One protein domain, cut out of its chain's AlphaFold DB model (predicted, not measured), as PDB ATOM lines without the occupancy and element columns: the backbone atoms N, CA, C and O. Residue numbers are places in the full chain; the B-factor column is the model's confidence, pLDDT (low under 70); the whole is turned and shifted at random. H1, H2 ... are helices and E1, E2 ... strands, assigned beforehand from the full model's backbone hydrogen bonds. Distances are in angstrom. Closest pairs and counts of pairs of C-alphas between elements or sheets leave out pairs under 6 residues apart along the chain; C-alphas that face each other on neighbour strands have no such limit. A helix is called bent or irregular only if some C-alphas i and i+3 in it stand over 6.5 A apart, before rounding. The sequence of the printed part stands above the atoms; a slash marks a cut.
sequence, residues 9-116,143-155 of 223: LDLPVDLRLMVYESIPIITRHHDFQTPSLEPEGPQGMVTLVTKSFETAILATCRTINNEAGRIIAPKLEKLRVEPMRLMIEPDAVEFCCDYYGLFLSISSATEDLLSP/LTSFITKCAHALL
ATOM      1  N   LEU A   9     -63.924 -44.193 -17.484       96.75
ATOM      2  CA  LEU A   9     -65.104 -43.319 -17.412       96.75
ATOM      3  C   LEU A   9     -66.388 -44.028 -16.960       96.75
ATOM      4  O   LEU A   9     -67.313 -43.338 -16.535       96.75
ATOM      5  N   ASP A  10     -66.428 -45.362 -17.001       97.44
ATOM      6  CA  ASP A  10     -67.571 -46.141 -16.508       97.44
ATOM      7  C   ASP A  10     -67.560 -46.239 -14.966       97.44
ATOM      8  O   ASP A  10     -68.531 -46.690 -14.359       97.44
ATOM      9  N   LEU A  11     -66.482 -45.780 -14.313       97.56
ATOM     10  CA  LEU A  11     -66.417 -45.648 -12.861       97.56
ATOM     11  C   LEU A  11     -67.227 -44.450 -12.344       97.56
ATOM     12  O   LEU A  11     -67.163 -43.362 -12.932       97.56
ATOM     13  N   PRO A  12     -67.879 -44.599 -11.174       98.06
ATOM     14  CA  PRO A  12     -68.322 -43.477 -10.359       98.06
ATOM     15  C   PRO A  12     -67.189 -42.481 -10.100       98.06
ATOM     16  O   PRO A  12     -66.024 -42.860  -9.965       98.06
ATOM     17  N   VAL A  13     -67.551 -41.203  -9.989       97.69
ATOM     18  CA  VAL A  13     -66.594 -40.103  -9.810       97.69
ATOM     19  C   VAL A  13     -65.679 -40.317  -8.603       97.69
ATOM     20  O   VAL A  13     -64.473 -40.138  -8.730       97.69
ATOM     21  N   ASP A  14     -66.212 -40.804  -7.481       98.06
ATOM     22  CA  ASP A  14     -65.438 -41.023  -6.254       98.06
ATOM     23  C   ASP A  14     -64.308 -42.042  -6.465       98.06
ATOM     24  O   ASP A  14     -63.180 -41.842  -6.017       98.06
ATOM     25  N   LEU A  15     -64.580 -43.107  -7.230       98.19
ATOM     26  CA  LEU A  15     -63.567 -44.106  -7.576       98.19
ATOM     27  C   LEU A  15     -62.514 -43.523  -8.528       98.19
ATOM     28  O   LEU A  15     -61.330 -43.824  -8.377       98.19
ATOM     29  N   ARG A  16     -62.904 -42.655  -9.473       97.88
ATOM     30  CA  ARG A  16     -61.941 -41.963 -10.348       97.88
ATOM     31  C   ARG A  16     -61.010 -41.045  -9.557       97.88
ATOM     32  O   ARG A  16     -59.810 -41.042  -9.817       97.88
ATOM     33  N   LEU A  17     -61.536 -40.310  -8.574       97.50
ATOM     34  CA  LEU A  17     -60.726 -39.443  -7.715       97.50
ATOM     35  C   LEU A  17     -59.688 -40.248  -6.923       97.50
ATOM     36  O   LEU A  17     -58.517 -39.872  -6.927       97.50
ATOM     37  N   MET A  18     -60.069 -41.400  -6.359       97.69
ATOM     38  CA  MET A  18     -59.112 -42.297  -5.692       97.69
ATOM     39  C   MET A  18     -58.016 -42.804  -6.640       97.69
ATOM     40  O   MET A  18     -56.850 -42.885  -6.250       97.69
ATOM     41  N   VAL A  19     -58.355 -43.096  -7.903       96.94
ATOM     42  CA  VAL A  19     -57.347 -43.451  -8.917       96.94
ATOM     43  C   VAL A  19     -56.364 -42.295  -9.119       96.94
ATOM     44  O   VAL A  19     -55.157 -42.520  -9.065       96.94
ATOM     45  N   TYR A  20     -56.838 -41.056  -9.277       97.31
ATOM     46  CA  TYR A  20     -55.955 -39.894  -9.458       97.31
ATOM     47  C   TYR A  20     -55.085 -39.599  -8.224       97.31
ATOM     48  O   TYR A  20     -53.921 -39.202  -8.357       97.31
ATOM     49  N   GLU A  21     -55.609 -39.814  -7.017       97.31
ATOM     50  CA  GLU A  21     -54.843 -39.694  -5.772       97.31
ATOM     51  C   GLU A  21     -53.704 -40.713  -5.702       97.31
ATOM     52  O   GLU A  21     -52.599 -40.354  -5.279       97.31
ATOM     53  N   SER A  22     -53.949 -41.931  -6.192       97.12
ATOM     54  CA  SER A  22     -52.984 -43.034  -6.190       97.12
ATOM     55  C   SER A  22     -51.849 -42.900  -7.211       97.12
ATOM     56  O   SER A  22     -50.881 -43.653  -7.125       97.12
ATOM     57  N   ILE A  23     -51.916 -41.938  -8.144       96.56
ATOM     58  CA  ILE A  23     -50.851 -41.730  -9.137       96.56
ATOM     59  C   ILE A  23     -49.552 -41.327  -8.413       96.56
ATOM     60  O   ILE A  23     -49.528 -40.283  -7.733       96.56
ATOM     61  N   PRO A  24     -48.478 -42.133  -8.541       97.06
ATOM     62  CA  PRO A  24     -47.228 -41.906  -7.835       97.06
ATOM     63  C   PRO A  24     -46.365 -40.841  -8.520       97.06
ATOM     64  O   PRO A  24     -46.429 -40.622  -9.728       97.06
ATOM     65  N   ILE A  25     -45.498 -40.208  -7.729       96.88
ATOM     66  CA  ILE A  25     -44.367 -39.428  -8.245       96.88
ATOM     67  C   ILE A  25     -43.259 -40.420  -8.606       96.88
ATOM     68  O   ILE A  25     -42.832 -41.208  -7.759       96.88
ATOM     69  N   ILE A  26     -42.773 -40.365  -9.843       96.25
ATOM     70  CA  ILE A  26     -41.710 -41.237 -10.339       96.25
ATOM     71  C   ILE A  26     -40.372 -40.537 -10.109       96.25
ATOM     72  O   ILE A  26     -40.148 -39.434 -10.606       96.25
ATOM     73  N   THR A  27     -39.472 -41.182  -9.370       96.88
ATOM     74  CA  THR A  27     -38.084 -40.723  -9.218       96.88
ATOM     75  C   THR A  27     -37.207 -41.498 -10.192       96.88
ATOM     76  O   THR A  27     -37.279 -42.727 -10.229       96.88
ATOM     77  N   ARG A  28     -36.415 -40.795 -11.000       94.31
ATOM     78  CA  ARG A  28     -35.461 -41.387 -11.942       94.31
ATOM     79  C   ARG A  28     -34.049 -41.011 -11.523       94.31
ATOM     80  O   ARG A  28     -33.789 -39.872 -11.143       94.31
ATOM     81  N   HIS A  29     -33.164 -41.993 -11.591       95.31
ATOM     82  CA  HIS A  29     -31.736 -41.826 -11.379       95.31
ATOM     83  C   HIS A  29     -31.074 -41.903 -12.748       95.31
ATOM     84  O   HIS A  29     -31.275 -42.873 -13.481       95.31
ATOM     85  N   HIS A  30     -30.364 -40.846 -13.117       90.12
ATOM     86  CA  HIS A  30     -29.570 -40.803 -14.333       90.12
ATOM     87  C   HIS A  30     -28.111 -40.856 -13.919       90.12
ATOM     88  O   HIS A  30     -27.577 -39.875 -13.406       90.12
ATOM     89  N   ASP A  31     -27.513 -42.025 -14.096       91.38
ATOM     90  CA  ASP A  31     -26.124 -42.265 -13.742       91.38
ATOM     91  C   ASP A  31     -25.235 -41.958 -14.940       91.38
ATOM     92  O   ASP A  31     -25.488 -42.398 -16.067       91.38
ATOM     93  N   PHE A  32     -24.179 -41.204 -14.680       85.75
ATOM     94  CA  PHE A  32     -23.190 -40.840 -15.667       85.75
ATOM     95  C   PHE A  32     -21.798 -41.178 -15.154       85.75
ATOM     96  O   PHE A  32     -21.416 -40.795 -14.050       85.75
ATOM     97  N   GLN A  33     -21.029 -41.880 -15.978       88.56
ATOM     98  CA  GLN A  33     -19.631 -42.173 -15.692       88.56
ATOM     99  C   GLN A  33     -18.777 -40.980 -16.113       88.56
ATOM    100  O   GLN A  33     -18.914 -40.493 -17.242       88.56
ATOM    101  N   THR A  34     -17.908 -40.507 -15.221       85.75
ATOM    102  CA  THR A  34     -16.899 -39.517 -15.590       85.75
ATOM    103  C   THR A  34     -15.796 -40.200 -16.399       85.75
ATOM    104  O   THR A  34     -15.372 -41.310 -16.063       85.75
ATOM    105  N   PRO A  35     -15.335 -39.587 -17.503       81.75
ATOM    106  CA  PRO A  35     -14.183 -40.110 -18.215       81.75
ATOM    107  C   PRO A  35     -12.957 -39.980 -17.305       81.75
ATOM    108  O   PRO A  35     -12.659 -38.899 -16.802       81.75
ATOM    109  N   SER A  36     -12.258 -41.091 -17.079       83.62
ATOM    110  CA  SER A  36     -10.988 -41.064 -16.356       83.62
ATOM    111  C   SER A  36      -9.887 -40.553 -17.287       83.62
ATOM    112  O   SER A  36      -9.828 -40.948 -18.454       83.62
ATOM    113  N   LEU A  37      -9.027 -39.662 -16.787       80.75
ATOM    114  CA  LEU A  37      -7.864 -39.163 -17.535       80.75
ATOM    115  C   LEU A  37      -6.827 -40.268 -17.768       80.75
ATOM    116  O   LEU A  37      -6.109 -40.253 -18.768       80.75
ATOM    117  N   GLU A  38      -6.768 -41.235 -16.855       88.19
ATOM    118  CA  GLU A  38      -5.903 -42.400 -16.953       88.19
ATOM    119  C   GLU A  38      -6.736 -43.622 -17.366       88.19
ATOM    120  O   GLU A  38      -7.810 -43.848 -16.809       88.19
ATOM    121  N   PRO A  39      -6.265 -44.460 -18.308       86.44
ATOM    122  CA  PRO A  39      -7.020 -45.631 -18.766       86.44
ATOM    123  C   PRO A  39      -7.275 -46.665 -17.656       86.44
ATOM    124  O   PRO A  39      -8.192 -47.473 -17.778       86.44
ATOM    125  N   GLU A  40      -6.478 -46.633 -16.585       91.69
ATOM    126  CA  GLU A  40      -6.606 -47.489 -15.399       91.69
ATOM    127  C   GLU A  40      -7.002 -46.697 -14.137       91.69
ATOM    128  O   GLU A  40      -7.026 -47.255 -13.039       91.69
ATOM    129  N   GLY A  41      -7.309 -45.403 -14.278       86.38
ATOM    130  CA  GLY A  41      -7.718 -44.558 -13.162       86.38
ATOM    131  C   GLY A  41      -9.128 -44.895 -12.658       86.38
ATOM    132  O   GLY A  41      -9.928 -45.499 -13.384       86.38
ATOM    133  N   PRO A  42      -9.472 -44.501 -11.418       86.19
ATOM    134  CA  PRO A  42     -10.825 -44.667 -10.904       86.19
ATOM    135  C   PRO A  42     -11.820 -43.909 -11.795       86.19
ATOM    136  O   PRO A  42     -11.572 -42.779 -12.222       86.19
ATOM    137  N   GLN A  43     -12.938 -44.561 -12.108       89.25
ATOM    138  CA  GLN A  43     -14.080 -43.928 -12.763       89.25
ATOM    139  C   GLN A  43     -15.027 -43.454 -11.670       89.25
ATOM    140  O   GLN A  43     -15.527 -44.270 -10.899       89.25
ATOM    141  N   GLY A  44     -15.265 -42.149 -11.606       90.56
ATOM    142  CA  GLY A  44     -16.266 -41.596 -10.710       90.56
ATOM    143  C   GLY A  44     -17.662 -41.684 -11.325       90.56
ATOM    144  O   GLY A  44     -17.832 -41.618 -12.549       90.56
ATOM    145  N   MET A  45     -18.684 -41.813 -10.485       92.50
ATOM    146  CA  MET A  45     -20.076 -41.735 -10.915       92.50
ATOM    147  C   MET A  45     -20.732 -40.430 -10.455       92.50
ATOM    148  O   MET A  45     -20.595 -39.982  -9.313       92.50
ATOM    149  N   VAL A  46     -21.485 -39.824 -11.367       91.00
ATOM    150  CA  VAL A  46     -22.368 -38.693 -11.090       91.00
ATOM    151  C   VAL A  46     -23.800 -39.152 -11.325       91.00
ATOM    152  O   VAL A  46     -24.149 -39.545 -12.434       91.00
ATOM    153  N   THR A  47     -24.644 -39.075 -10.302       93.69
ATOM    154  CA  THR A  47     -26.060 -39.450 -10.383       93.69
ATOM    155  C   THR A  47     -26.937 -38.208 -10.293       93.69
ATOM    156  O   THR A  47     -26.978 -37.521  -9.269       93.69
ATOM    157  N   LEU A  48     -27.698 -37.937 -11.351       93.00
ATOM    158  CA  LEU A  48     -28.745 -36.922 -11.355       93.00
ATOM    159  C   LEU A  48     -30.077 -37.547 -10.951       93.00
ATOM    160  O   LEU A  48     -30.615 -38.408 -11.649       93.00
ATOM    161  N   VAL A  49     -30.630 -37.092  -9.832       95.31
ATOM    162  CA  VAL A  49     -31.920 -37.567  -9.331       95.31
ATOM    163  C   VAL A  49     -33.003 -36.579  -9.738       95.31
ATOM    164  O   VAL A  49     -33.066 -35.452  -9.233       95.31
ATOM    165  N   THR A  50     -33.881 -37.016 -10.635       94.19
ATOM    166  CA  THR A  50     -35.019 -36.232 -11.120       94.19
ATOM    167  C   THR A  50     -36.320 -36.820 -10.592       94.19
ATOM    168  O   THR A  50     -36.478 -38.033 -10.443       94.19
ATOM    169  N   LYS A  51     -37.284 -35.954 -10.282       95.75
ATOM    170  CA  LYS A  51     -38.641 -36.361  -9.914       95.75
ATOM    171  C   LYS A  51     -39.603 -35.863 -10.973       95.75
ATOM    172  O   LYS A  51     -39.563 -34.701 -11.357       95.75
ATOM    173  N   SER A  52     -40.472 -36.748 -11.431       93.50
ATOM    174  CA  SER A  52     -41.457 -36.466 -12.470       93.50
ATOM    175  C   SER A  52     -42.823 -37.008 -12.072       93.50
ATOM    176  O   SER A  52     -42.958 -37.845 -11.175       93.50
ATOM    177  N   PHE A  53     -43.855 -36.501 -12.733       94.69
ATOM    178  CA  PHE A  53     -45.231 -36.929 -12.534       94.69
ATOM    179  C   PHE A  53     -45.850 -37.276 -13.883       94.69
ATOM    180  O   PHE A  53     -45.613 -36.579 -14.870       94.69
ATOM    181  N   GLU A  54     -46.646 -38.340 -13.938       94.31
ATOM    182  CA  GLU A  54     -47.289 -38.750 -15.182       94.31
ATOM    183  C   GLU A  54     -48.478 -37.833 -15.500       94.31
ATOM    184  O   GLU A  54     -49.543 -37.905 -14.887       94.31
ATOM    185  N   THR A  55     -48.292 -36.940 -16.470       92.38
ATOM    186  CA  THR A  55     -49.316 -35.977 -16.904       92.38
ATOM    187  C   THR A  55     -50.127 -36.464 -18.101       92.38
ATOM    188  O   THR A  55     -51.086 -35.799 -18.492       92.38
ATOM    189  N   ALA A  56     -49.812 -37.642 -18.654       93.88
ATOM    190  CA  ALA A  56     -50.509 -38.211 -19.810       93.88
ATOM    191  C   ALA A  56     -52.026 -38.320 -19.577       93.88
ATOM    192  O   ALA A  56     -52.821 -38.047 -20.475       93.88
ATOM    193  N   ILE A  57     -52.441 -38.620 -18.342       93.38
ATOM    194  CA  ILE A  57     -53.857 -38.704 -17.975       93.38
ATOM    195  C   ILE A  57     -54.601 -37.369 -18.145       93.38
ATOM    196  O   ILE A  57     -55.759 -37.363 -18.564       93.38
ATOM    197  N   LEU A  58     -53.929 -36.236 -17.912       93.75
ATOM    198  CA  LEU A  58     -54.502 -34.894 -18.075       93.75
ATOM    199  C   LEU A  58     -54.743 -34.536 -19.549       93.75
ATOM    200  O   LEU A  58     -55.577 -33.678 -19.844       93.75
ATOM    201  N   ALA A  59     -54.046 -35.204 -20.472       94.62
ATOM    202  CA  ALA A  59     -54.175 -34.989 -21.910       94.62
ATOM    203  C   ALA A  59     -55.324 -35.791 -22.554       94.62
ATOM    204  O   ALA A  59     -55.634 -35.579 -23.722       94.62
ATOM    205  N   THR A  60     -55.975 -36.700 -21.819       95.06
ATOM    206  CA  THR A  60     -56.973 -37.626 -22.391       95.06
ATOM    207  C   THR A  60     -58.282 -36.937 -22.802       95.06
ATOM    208  O   THR A  60     -58.645 -36.931 -23.976       95.06
ATOM    209  N   CYS A  61     -59.028 -36.362 -21.853       96.38
ATOM    210  CA  CYS A  61     -60.274 -35.643 -22.119       96.38
ATOM    211  C   CYS A  61     -60.542 -34.542 -21.082       96.38
ATOM    212  O   CYS A  61     -59.970 -34.528 -19.993       96.38
ATOM    213  N   ARG A  62     -61.460 -33.618 -21.403       97.50
ATOM    214  CA  ARG A  62     -61.781 -32.461 -20.542       97.50
ATOM    215  C   ARG A  62     -62.337 -32.860 -19.175       97.50
ATOM    216  O   ARG A  62     -62.015 -32.208 -18.190       97.50
ATOM    217  N   THR A  63     -63.158 -33.909 -19.110       97.69
ATOM    218  CA  THR A  63     -63.734 -34.394 -17.846       97.69
ATOM    219  C   THR A  63     -62.639 -34.881 -16.903       97.69
ATOM    220  O   THR A  63     -62.562 -34.410 -15.774       97.69
ATOM    221  N   ILE A  64     -61.747 -35.748 -17.396       97.62
ATOM    222  CA  ILE A  64     -60.609 -36.264 -16.626       97.62
ATOM    223  C   ILE A  64     -59.679 -35.121 -16.221       97.62
ATOM    224  O   ILE A  64     -59.295 -35.038 -15.060       97.62
ATOM    225  N   ASN A  65     -59.370 -34.198 -17.136       97.19
ATOM    226  CA  ASN A  65     -58.523 -33.043 -16.843       97.19
ATOM    227  C   ASN A  65     -59.109 -32.170 -15.714       97.19
ATOM    228  O   ASN A  65     -58.413 -31.862 -14.750       97.19
ATOM    229  N   ASN A  66     -60.405 -31.847 -15.769       97.88
ATOM    230  CA  ASN A  66     -61.065 -31.034 -14.742       97.88
ATOM    231  C   ASN A  66     -61.100 -31.711 -13.361       97.88
ATOM    232  O   ASN A  66     -60.980 -31.027 -12.343       97.88
ATOM    233  N   GLU A  67     -61.295 -33.032 -13.317       97.88
ATOM    234  CA  GLU A  67     -61.316 -33.811 -12.072       97.88
ATOM    235  C   GLU A  67     -59.903 -33.981 -11.503       97.88
ATOM    236  O   GLU A  67     -59.615 -33.552 -10.384       97.88
ATOM    237  N   ALA A  68     -59.004 -34.564 -12.296       97.50
ATOM    238  CA  ALA A  68     -57.653 -34.911 -11.882       97.50
ATOM    239  C   ALA A  68     -56.777 -33.670 -11.665       97.50
ATOM    240  O   ALA A  68     -55.927 -33.667 -10.775       97.50
ATOM    241  N   GLY A  69     -57.005 -32.587 -12.415       96.38
ATOM    242  CA  GLY A  69     -56.233 -31.349 -12.316       96.38
ATOM    243  C   GLY A  69     -56.238 -30.747 -10.910       96.38
ATOM    244  O   GLY A  69     -55.204 -30.273 -10.451       96.38
ATOM    245  N   ARG A  70     -57.354 -30.849 -10.172       96.69
ATOM    246  CA  ARG A  70     -57.451 -30.351  -8.784       96.69
ATOM    247  C   ARG A  70     -56.568 -31.125  -7.804       96.69
ATOM    248  O   ARG A  70     -56.080 -30.544  -6.841       96.69
ATOM    249  N   ILE A  71     -56.360 -32.416  -8.059       97.25
ATOM    250  CA  ILE A  71     -55.543 -33.307  -7.226       97.25
ATOM    251  C   ILE A  71     -54.067 -33.225  -7.638       97.25
ATOM    252  O   ILE A  71     -53.173 -33.239  -6.793       97.25
ATOM    253  N   ILE A  72     -53.801 -33.132  -8.941       96.88
ATOM    254  CA  ILE A  72     -52.448 -33.187  -9.503       96.88
ATOM    255  C   ILE A  72     -51.736 -31.830  -9.410       96.88
ATOM    256  O   ILE A  72     -50.540 -31.805  -9.128       96.88
ATOM    257  N   ALA A  73     -52.440 -30.705  -9.569       95.94
ATOM    258  CA  ALA A  73     -51.845 -29.366  -9.491       95.94
ATOM    259  C   ALA A  73     -50.994 -29.115  -8.223       95.94
ATOM    260  O   ALA A  73     -49.843 -28.707  -8.377       95.94
ATOM    261  N   PRO A  74     -51.458 -29.402  -6.987       97.12
ATOM    262  CA  PRO A  74     -50.625 -29.204  -5.797       97.12
ATOM    263  C   PRO A  74     -49.411 -30.146  -5.751       97.12
ATOM    264  O   PRO A  74     -48.364 -29.768  -5.226       97.12
ATOM    265  N   LYS A  75     -49.512 -31.358  -6.321       96.69
ATOM    266  CA  LYS A  75     -48.369 -32.279  -6.441       96.69
ATOM    267  C   LYS A  75     -47.320 -31.725  -7.413       96.69
ATOM    268  O   LYS A  75     -46.133 -31.776  -7.105       96.69
ATOM    269  N   LEU A  76     -47.752 -31.167  -8.547       96.00
ATOM    270  CA  LEU A  76     -46.865 -30.530  -9.525       96.00
ATOM    271  C   LEU A  76     -46.185 -29.283  -8.956       96.00
ATOM    272  O   LEU A  76     -44.982 -29.124  -9.134       96.00
ATOM    273  N   GLU A  77     -46.911 -28.443  -8.216       96.12
ATOM    274  CA  GLU A  77     -46.317 -27.259  -7.583       96.12
ATOM    275  C   GLU A  77     -45.260 -27.656  -6.543       96.12
ATOM    276  O   GLU A  77     -44.173 -27.083  -6.497       96.12
ATOM    277  N   LYS A  78     -45.516 -28.719  -5.770       96.31
ATOM    278  CA  LYS A  78     -44.517 -29.275  -4.851       96.31
ATOM    279  C   LYS A  78     -43.254 -29.744  -5.581       96.31
ATOM    280  O   LYS A  78     -42.159 -29.526  -5.073       96.31
ATOM    281  N   LEU A  79     -43.396 -30.378  -6.749       95.56
ATOM    282  CA  LEU A  79     -42.256 -30.798  -7.570       95.56
ATOM    283  C   LEU A  79     -41.500 -29.612  -8.169       95.56
ATOM    284  O   LEU A  79     -40.282 -29.672  -8.267       95.56
ATOM    285  N   ARG A  80     -42.204 -28.536  -8.528       93.19
ATOM    286  CA  ARG A  80     -41.598 -27.319  -9.079       93.19
ATOM    287  C   ARG A  80     -40.695 -26.604  -8.074       93.19
ATOM    288  O   ARG A  80     -39.677 -26.043  -8.463       93.19
ATOM    289  N   VAL A  81     -41.079 -26.608  -6.798       95.75
ATOM    290  CA  VAL A  81     -40.305 -25.978  -5.715       95.75
ATOM    291  C   VAL A  81     -39.182 -26.891  -5.207       95.75
ATOM    292  O   VAL A  81     -38.222 -26.408  -4.606       95.75
ATOM    293  N   GLU A  82     -39.271 -28.207  -5.422       93.38
ATOM    294  CA  GLU A  82     -38.233 -29.132  -4.969       93.38
ATOM    295  C   GLU A  82     -36.976 -29.016  -5.854       93.38
ATOM    296  O   GLU A  82     -37.057 -29.234  -7.063       93.38
ATOM    297  N   PRO A  83     -35.795 -28.708  -5.281       92.38
ATOM    298  CA  PRO A  83     -34.576 -28.604  -6.066       92.38
ATOM    299  C   PRO A  83     -34.154 -29.972  -6.610       92.38
ATOM    300  O   PRO A  83     -34.238 -30.998  -5.924       92.38
ATOM    301  N   MET A  84     -33.644 -29.964  -7.840       90.50
ATOM    302  CA  MET A  84     -32.984 -31.117  -8.445       90.50
ATOM    303  C   MET A  84     -31.767 -31.519  -7.603       90.50
ATOM    304  O   MET A  84     -31.052 -30.659  -7.085       90.50
ATOM    305  N   ARG A  85     -31.537 -32.826  -7.441       94.19
ATOM    306  CA  ARG A  85     -30.430 -33.333  -6.622       94.19
ATOM    307  C   ARG A  85     -29.378 -33.967  -7.513       94.19
ATOM    308  O   ARG A  85     -29.686 -34.871  -8.285       94.19
ATOM    309  N   LEU A  86     -28.147 -33.507  -7.356       93.19
ATOM    310  CA  LEU A  86     -26.970 -34.078  -7.989       93.19
ATOM    311  C   LEU A  86     -26.143 -34.772  -6.906       93.19
ATOM    312  O   LEU A  86     -25.804 -34.155  -5.896       93.19
ATOM    313  N   MET A  87     -25.870 -36.056  -7.092       94.44
ATOM    314  CA  MET A  87     -25.009 -36.845  -6.216       94.44
ATOM    315  C   MET A  87     -23.707 -37.094  -6.969       94.44
ATOM    316  O   MET A  87     -23.731 -37.604  -8.085       94.44
ATOM    317  N   ILE A  88     -22.590 -36.686  -6.382       93.94
ATOM    318  CA  ILE A  88     -21.262 -36.792  -6.987       93.94
ATOM    319  C   ILE A  88     -20.444 -37.690  -6.067       93.94
ATOM    320  O   ILE A  88     -20.320 -37.390  -4.876       93.94
ATOM    321  N   GLU A  89     -19.935 -38.803  -6.590       94.00
ATOM    322  CA  GLU A  89     -18.975 -39.617  -5.851       94.00
ATOM    323  C   GLU A  89     -17.674 -38.834  -5.632       94.00
ATOM    324  O   GLU A  89     -17.298 -38.042  -6.495       94.00
ATOM    325  N   PRO A  90     -16.959 -39.034  -4.509       92.00
ATOM    326  CA  PRO A  90     -15.727 -38.298  -4.219       92.00
ATOM    327  C   PRO A  90     -14.714 -38.325  -5.372       92.00
ATOM    328  O   PRO A  90     -14.146 -37.288  -5.705       92.00
ATOM    329  N   ASP A  91     -14.582 -39.472  -6.041       89.50
ATOM    330  CA  ASP A  91     -13.658 -39.678  -7.162       89.50
ATOM    331  C   ASP A  91     -14.058 -38.882  -8.424       89.50
ATOM    332  O   ASP A  91     -13.229 -38.604  -9.285       89.50
ATOM    333  N   ALA A  92     -15.325 -38.469  -8.539       88.94
ATOM    334  CA  ALA A  92     -15.816 -37.626  -9.631       88.94
ATOM    335  C   ALA A  92     -15.633 -36.118  -9.366       88.94
ATOM    336  O   ALA A  92     -15.784 -35.315 -10.291       88.94
ATOM    337  N   VAL A  93     -15.332 -35.710  -8.126       87.00
ATOM    338  CA  VAL A  93     -15.286 -34.287  -7.747       87.00
ATOM    339  C   VAL A  93     -14.165 -33.551  -8.476       87.00
ATOM    340  O   VAL A  93     -14.396 -32.445  -8.964       87.00
ATOM    341  N   GLU A  94     -12.988 -34.169  -8.600       82.69
ATOM    342  CA  GLU A  94     -11.835 -33.575  -9.293       82.69
ATOM    343  C   GLU A  94     -12.188 -33.228 -10.746       82.69
ATOM    344  O   GLU A  94     -11.979 -32.101 -11.194       82.69
ATOM    345  N   PHE A  95     -12.873 -34.143 -11.439       77.50
ATOM    346  CA  PHE A  95     -13.331 -33.926 -12.809       77.50
ATOM    347  C   PHE A  95     -14.359 -32.787 -12.917       77.50
ATOM    348  O   PHE A  95     -14.315 -31.980 -13.849       77.50
ATOM    349  N   CYS A  96     -15.289 -32.691 -11.962       76.44
ATOM    350  CA  CYS A  96     -16.299 -31.633 -11.960       76.44
ATOM    351  C   CYS A  96     -15.711 -30.236 -11.705       76.44
ATOM    352  O   CYS A  96     -16.257 -29.257 -12.215       76.44
ATOM    353  N   CYS A  97     -14.633 -30.125 -10.925       72.56
ATOM    354  CA  CYS A  97     -13.989 -28.844 -10.630       72.56
ATOM    355  C   CYS A  97     -13.219 -28.282 -11.828       72.56
ATOM    356  O   CYS A  97     -13.258 -27.072 -12.062       72.56
ATOM    357  N   ASP A  98     -12.567 -29.146 -12.604       73.00
ATOM    358  CA  ASP A  98     -11.801 -28.722 -13.779       73.00
ATOM    359  C   ASP A  98     -12.719 -28.356 -14.956       73.00
ATOM    360  O   ASP A  98     -12.423 -27.449 -15.741       73.00
ATOM    361  N   TYR A  99     -13.898 -28.981 -15.031       69.75
ATOM    362  CA  TYR A  99     -14.941 -28.663 -16.002       69.75
ATOM    363  C   TYR A  99     -16.015 -27.732 -15.417       69.75
ATOM    364  O   TYR A  99     -17.170 -28.120 -15.224       69.75
ATOM    365  N   TYR A 100     -15.694 -26.437 -15.285       61.25
ATOM    366  CA  TYR A 100     -16.701 -25.367 -15.098       61.25
ATOM    367  C   TYR A 100     -17.845 -25.429 -16.133       61.25
ATOM    368  O   TYR A 100     -18.948 -24.936 -15.889       61.25
ATOM    369  N   GLY A 101     -17.598 -26.068 -17.283       62.91
ATOM    370  CA  GLY A 101     -18.593 -26.314 -18.319       62.91
ATOM    371  C   GLY A 101     -19.749 -27.209 -17.874       62.91
ATOM    372  O   GLY A 101     -20.872 -26.934 -18.268       62.91
ATOM    373  N   LEU A 102     -19.540 -28.218 -17.017       67.00
ATOM    374  CA  LEU A 102     -20.607 -29.176 -16.687       67.00
ATOM    375  C   LEU A 102     -21.789 -28.486 -15.998       67.00
ATOM    376  O   LEU A 102     -22.945 -28.697 -16.360       67.00
ATOM    377  N   PHE A 103     -21.491 -27.611 -15.035       64.94
ATOM    378  CA  PHE A 103     -22.518 -26.872 -14.310       64.94
ATOM    379  C   PHE A 103     -23.227 -25.871 -15.225       64.94
ATOM    380  O   PHE A 103     -24.453 -25.779 -15.193       64.94
ATOM    381  N   LEU A 104     -22.484 -25.174 -16.091       66.44
ATOM    382  CA  LEU A 104     -23.054 -24.243 -17.071       66.44
ATOM    383  C   LEU A 104     -23.933 -24.962 -18.107       66.44
ATOM    384  O   LEU A 104     -25.020 -24.477 -18.405       66.44
ATOM    385  N   SER A 105     -23.522 -26.136 -18.589       63.00
ATOM    386  CA  SER A 105     -24.281 -26.944 -19.551       63.00
ATOM    387  C   SER A 105     -25.546 -27.547 -18.946       63.00
ATOM    388  O   SER A 105     -26.573 -27.617 -19.617       63.00
ATOM    389  N   ILE A 106     -25.505 -27.968 -17.677       68.12
ATOM    390  CA  ILE A 106     -26.713 -28.411 -16.969       68.12
ATOM    391  C   ILE A 106     -27.652 -27.218 -16.767       68.12
ATOM    392  O   ILE A 106     -28.842 -27.342 -17.040       68.12
ATOM    393  N   SER A 107     -27.117 -26.062 -16.361       67.50
ATOM    394  CA  SER A 107     -27.901 -24.837 -16.150       67.50
ATOM    395  C   SER A 107     -28.624 -24.402 -17.427       67.50
ATOM    396  O   SER A 107     -29.836 -24.191 -17.394       67.50
ATOM    397  N   SER A 108     -27.917 -24.354 -18.563       66.25
ATOM    398  CA  SER A 108     -28.511 -23.975 -19.850       66.25
ATOM    399  C   SER A 108     -29.566 -24.984 -20.309       66.25
ATOM    400  O   SER A 108     -30.663 -24.594 -20.692       66.25
ATOM    401  N   ALA A 109     -29.289 -26.288 -20.180       61.25
ATOM    402  CA  ALA A 109     -30.256 -27.328 -20.536       61.25
ATOM    403  C   ALA A 109     -31.509 -27.287 -19.645       61.25
ATOM    404  O   ALA A 109     -32.608 -27.598 -20.102       61.25
ATOM    405  N   THR A 110     -31.373 -26.898 -18.372       62.62
ATOM    406  CA  THR A 110     -32.532 -26.718 -17.488       62.62
ATOM    407  C   THR A 110     -33.340 -25.461 -17.800       62.62
ATOM    408  O   THR A 110     -34.561 -25.505 -17.653       62.62
ATOM    409  N   GLU A 111     -32.713 -24.372 -18.256       68.44
ATOM    410  CA  GLU A 111     -33.445 -23.180 -18.710       68.44
ATOM    411  C   GLU A 111     -34.310 -23.486 -19.932       68.44
ATOM    412  O   GLU A 111     -35.484 -23.116 -19.941       68.44
ATOM    413  N   ASP A 112     -33.794 -24.245 -20.900       58.41
ATOM    414  CA  ASP A 112     -34.558 -24.620 -22.096       58.41
ATOM    415  C   ASP A 112     -35.808 -25.443 -21.750       58.41
ATOM    416  O   ASP A 112     -36.872 -25.265 -22.342       58.41
ATOM    417  N   LEU A 113     -35.721 -26.292 -20.725       56.75
ATOM    418  CA  LEU A 113     -36.827 -27.138 -20.265       56.75
ATOM    419  C   LEU A 113     -37.861 -26.417 -19.408       56.75
ATOM    420  O   LEU A 113     -39.026 -26.817 -19.365       56.75
ATOM    421  N   LEU A 114     -37.422 -25.399 -18.671       56.59
ATOM    422  CA  LEU A 114     -38.281 -24.579 -17.822       56.59
ATOM    423  C   LEU A 114     -38.871 -23.393 -18.586       56.59
ATOM    424  O   LEU A 114     -39.853 -22.805 -18.120       56.59
ATOM    425  N   SER A 115     -38.300 -23.050 -19.742       57.28
ATOM    426  CA  SER A 115     -38.865 -22.046 -20.624       57.28
ATOM    427  C   SER A 115     -40.242 -22.533 -21.095       57.28
ATOM    428  O   SER A 115     -40.374 -23.636 -21.635       57.28
ATOM    429  N   PRO A 116     -41.325 -21.780 -20.814       53.47
ATOM    430  CA  PRO A 116     -42.629 -22.141 -21.340       53.47
ATOM    431  C   PRO A 116     -42.496 -22.197 -22.864       53.47
ATOM    432  O   PRO A 116     -41.881 -21.283 -23.420       53.47
ATOM    433  N   LEU A 143     -18.207 -35.573 -24.064       51.50
ATOM    434  CA  LEU A 143     -18.893 -34.484 -23.374       51.50
ATOM    435  C   LEU A 143     -20.201 -34.116 -24.077       51.50
ATOM    436  O   LEU A 143     -21.225 -33.975 -23.411       51.50
ATOM    437  N   THR A 144     -20.218 -34.048 -25.411       59.56
ATOM    438  CA  THR A 144     -21.467 -33.827 -26.155       59.56
ATOM    439  C   THR A 144     -22.445 -34.974 -25.948       59.56
ATOM    440  O   THR A 144     -23.634 -34.727 -25.754       59.56
ATOM    441  N   SER A 145     -21.970 -36.226 -25.911       60.28
ATOM    442  CA  SER A 145     -22.796 -37.389 -25.550       60.28
ATOM    443  C   SER A 145     -23.384 -37.245 -24.146       60.28
ATOM    444  O   SER A 145     -24.569 -37.515 -23.962       60.28
ATOM    445  N   PHE A 146     -22.587 -36.818 -23.165       57.03
ATOM    446  CA  PHE A 146     -23.046 -36.609 -21.793       57.03
ATOM    447  C   PHE A 146     -24.093 -35.495 -21.722       57.03
ATOM    448  O   PHE A 146     -25.192 -35.735 -21.233       57.03
ATOM    449  N   ILE A 147     -23.802 -34.309 -22.271       58.53
ATOM    450  CA  ILE A 147     -24.716 -33.156 -22.270       58.53
ATOM    451  C   ILE A 147     -26.007 -33.502 -23.017       58.53
ATOM    452  O   ILE A 147     -27.094 -33.235 -22.515       58.53
ATOM    453  N   THR A 148     -25.904 -34.174 -24.165       60.66
ATOM    454  CA  THR A 148     -27.070 -34.624 -24.937       60.66
ATOM    455  C   THR A 148     -27.878 -35.649 -24.152       60.66
ATOM    456  O   THR A 148     -29.097 -35.548 -24.113       60.66
ATOM    457  N   LYS A 149     -27.240 -36.611 -23.471       56.12
ATOM    458  CA  LYS A 149     -27.941 -37.591 -22.622       56.12
ATOM    459  C   LYS A 149     -28.597 -36.931 -21.410       56.12
ATOM    460  O   LYS A 149     -29.726 -37.289 -21.095       56.12
ATOM    461  N   CYS A 150     -27.944 -35.959 -20.778       49.00
ATOM    462  CA  CYS A 150     -28.517 -35.145 -19.706       49.00
ATOM    463  C   CYS A 150     -29.739 -34.366 -20.202       49.00
ATOM    464  O   CYS A 150     -30.808 -34.468 -19.607       49.00
ATOM    465  N   ALA A 151     -29.616 -33.656 -21.323       56.78
ATOM    466  CA  ALA A 151     -30.715 -32.906 -21.921       56.78
ATOM    467  C   ALA A 151     -31.885 -33.832 -22.303       56.78
ATOM    468  O   ALA A 151     -33.034 -33.562 -21.965       56.78
ATOM    469  N   HIS A 152     -31.602 -34.981 -22.918       56.38
ATOM    470  CA  HIS A 152     -32.616 -35.946 -23.347       56.38
ATOM    471  C   HIS A 152     -33.277 -36.701 -22.184       56.38
ATOM    472  O   HIS A 152     -34.435 -37.103 -22.286       56.38
ATOM    473  N   ALA A 153     -32.561 -36.895 -21.074       49.72
ATOM    474  CA  ALA A 153     -33.101 -37.442 -19.831       49.72
ATOM    475  C   ALA A 153     -34.068 -36.474 -19.134       49.72
ATOM    476  O   ALA A 153     -34.999 -36.911 -18.453       49.72
ATOM    477  N   LEU A 154     -33.844 -35.172 -19.314       50.84
ATOM    478  CA  LEU A 154     -34.630 -34.106 -18.712       50.84
ATOM    479  C   LEU A 154     -35.825 -33.661 -19.591       50.84
ATOM    480  O   LEU A 154     -36.794 -33.107 -19.068       50.84
ATOM    481  N   LEU A 155     -35.813 -33.966 -20.894       48.47
ATOM    482  CA  LEU A 155     -36.942 -33.779 -21.815       48.47
ATOM    483  C   LEU A 155     -38.041 -34.838 -21.567       48.47
ATOM    484  O   LEU A 155     -37.946 -35.985 -22.004       48.47
TER     485      LEU A 155
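This is residues 9 to 116 and 143 to 155 of the 223 residues of an uncharacterized protein of Ophiobolus disseminans (UniProt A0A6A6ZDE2). A long, narrow hairpin of two strands, E1 and E2, makes the middle of a rod, with the short E3 beside the first part of E2. Helices H1, H2 and H3a cluster at one end, H3b leads back toward E3, the link from E1 to E2 reaches the far end near Glu 38, and H6 covers one face of the sheet with H5 packed on H6. The printed part has 121 residues with six named helices and three named strands, in the order H1 E1 E2 H2 H3 E3 H4 H5 H6. The sheet, in the order E1 E2 E3, is antiparallel, and the class is mixed, helices and strands. The whole is loose, with a radius of gyration of the C-alphas of 19.2 A and spans of 63 by 27 by 22 A.

H1, residues 13 to 22, begins at C-alpha 13 (-66.594, -40.103, -9.810). E1, residues 25 to 33, is 26.0 A long, and E2, residues 45 to 53, is 25.7 A. H2 is residues 56 to 59. H3, residues 62 to 81, was assigned as one helix by its hydrogen bonds but is bent, with C-alphas 71 and 74 6.6 A apart; its arms are H3a, residues 62 to 71, and H3b, residues 74 to 81, at a steep tilt of 63 degrees. E3 is residues 85 to 88. H4, residues 90 to 98, is only just irregular, with C-alphas 91 and 94 6.7 A apart. H5, residues 100 to 114, is 21.8 A long. H6, residues 143 to 154, is 16.4 A long and ends at C-alpha 154 (-34.630, -34.106, -18.712).

E1 and E2 form an antiparallel hairpin, with N 28 and O 50 2.8 A apart, within hydrogen-bond range. E2 and E3 are antiparallel, with N 47 and O 87 2.8 A apart, also within range. H6 is on the sheet at a height of 9.7 A, over E1 and E2, and runs along the strands, at 5 degrees to E1 on the local plane; the closest C-alphas of H6 and E1 are those of Ala 153 and His 30, 7.3 A apart. H5 touches H6, closest at the C-alphas of Ala 109 and Ala 151, 5.8 A apart, at a shallow tilt of 30 degrees, the same way. H4 only grazes the sheet with residues 90 to 96, and H3b only grazes it with residues 75 to 80. H1 touches H3a, closest at the C-alphas of Tyr 20 and Ala 68, 5.8 A apart, at a steep tilt of 53 degrees. H2 touches H3a, closest at the C-alphas of Leu 58 and Asn 65, 4.6 A apart. Every O i to N i+4 pair is within hydrogen-bond range in H1, H3b and H6, against 4 of 6 in H3a, 3 of 5 in H4 and 10 of 11 in H5; H2 is too short for such a pair.

The two C-alphas farthest apart, those of Pro 12 and Glu 38, are 62.8 A apart. Residues 117 to 142 are not printed, and C-alphas 116 and 143 are 26.8 A apart across the cut. The link from E1 to E2, of 11 residues, is long. The mean pLDDT of the printed part is 84.4, and residues 99 to 116 and 143 to 155 are under 70.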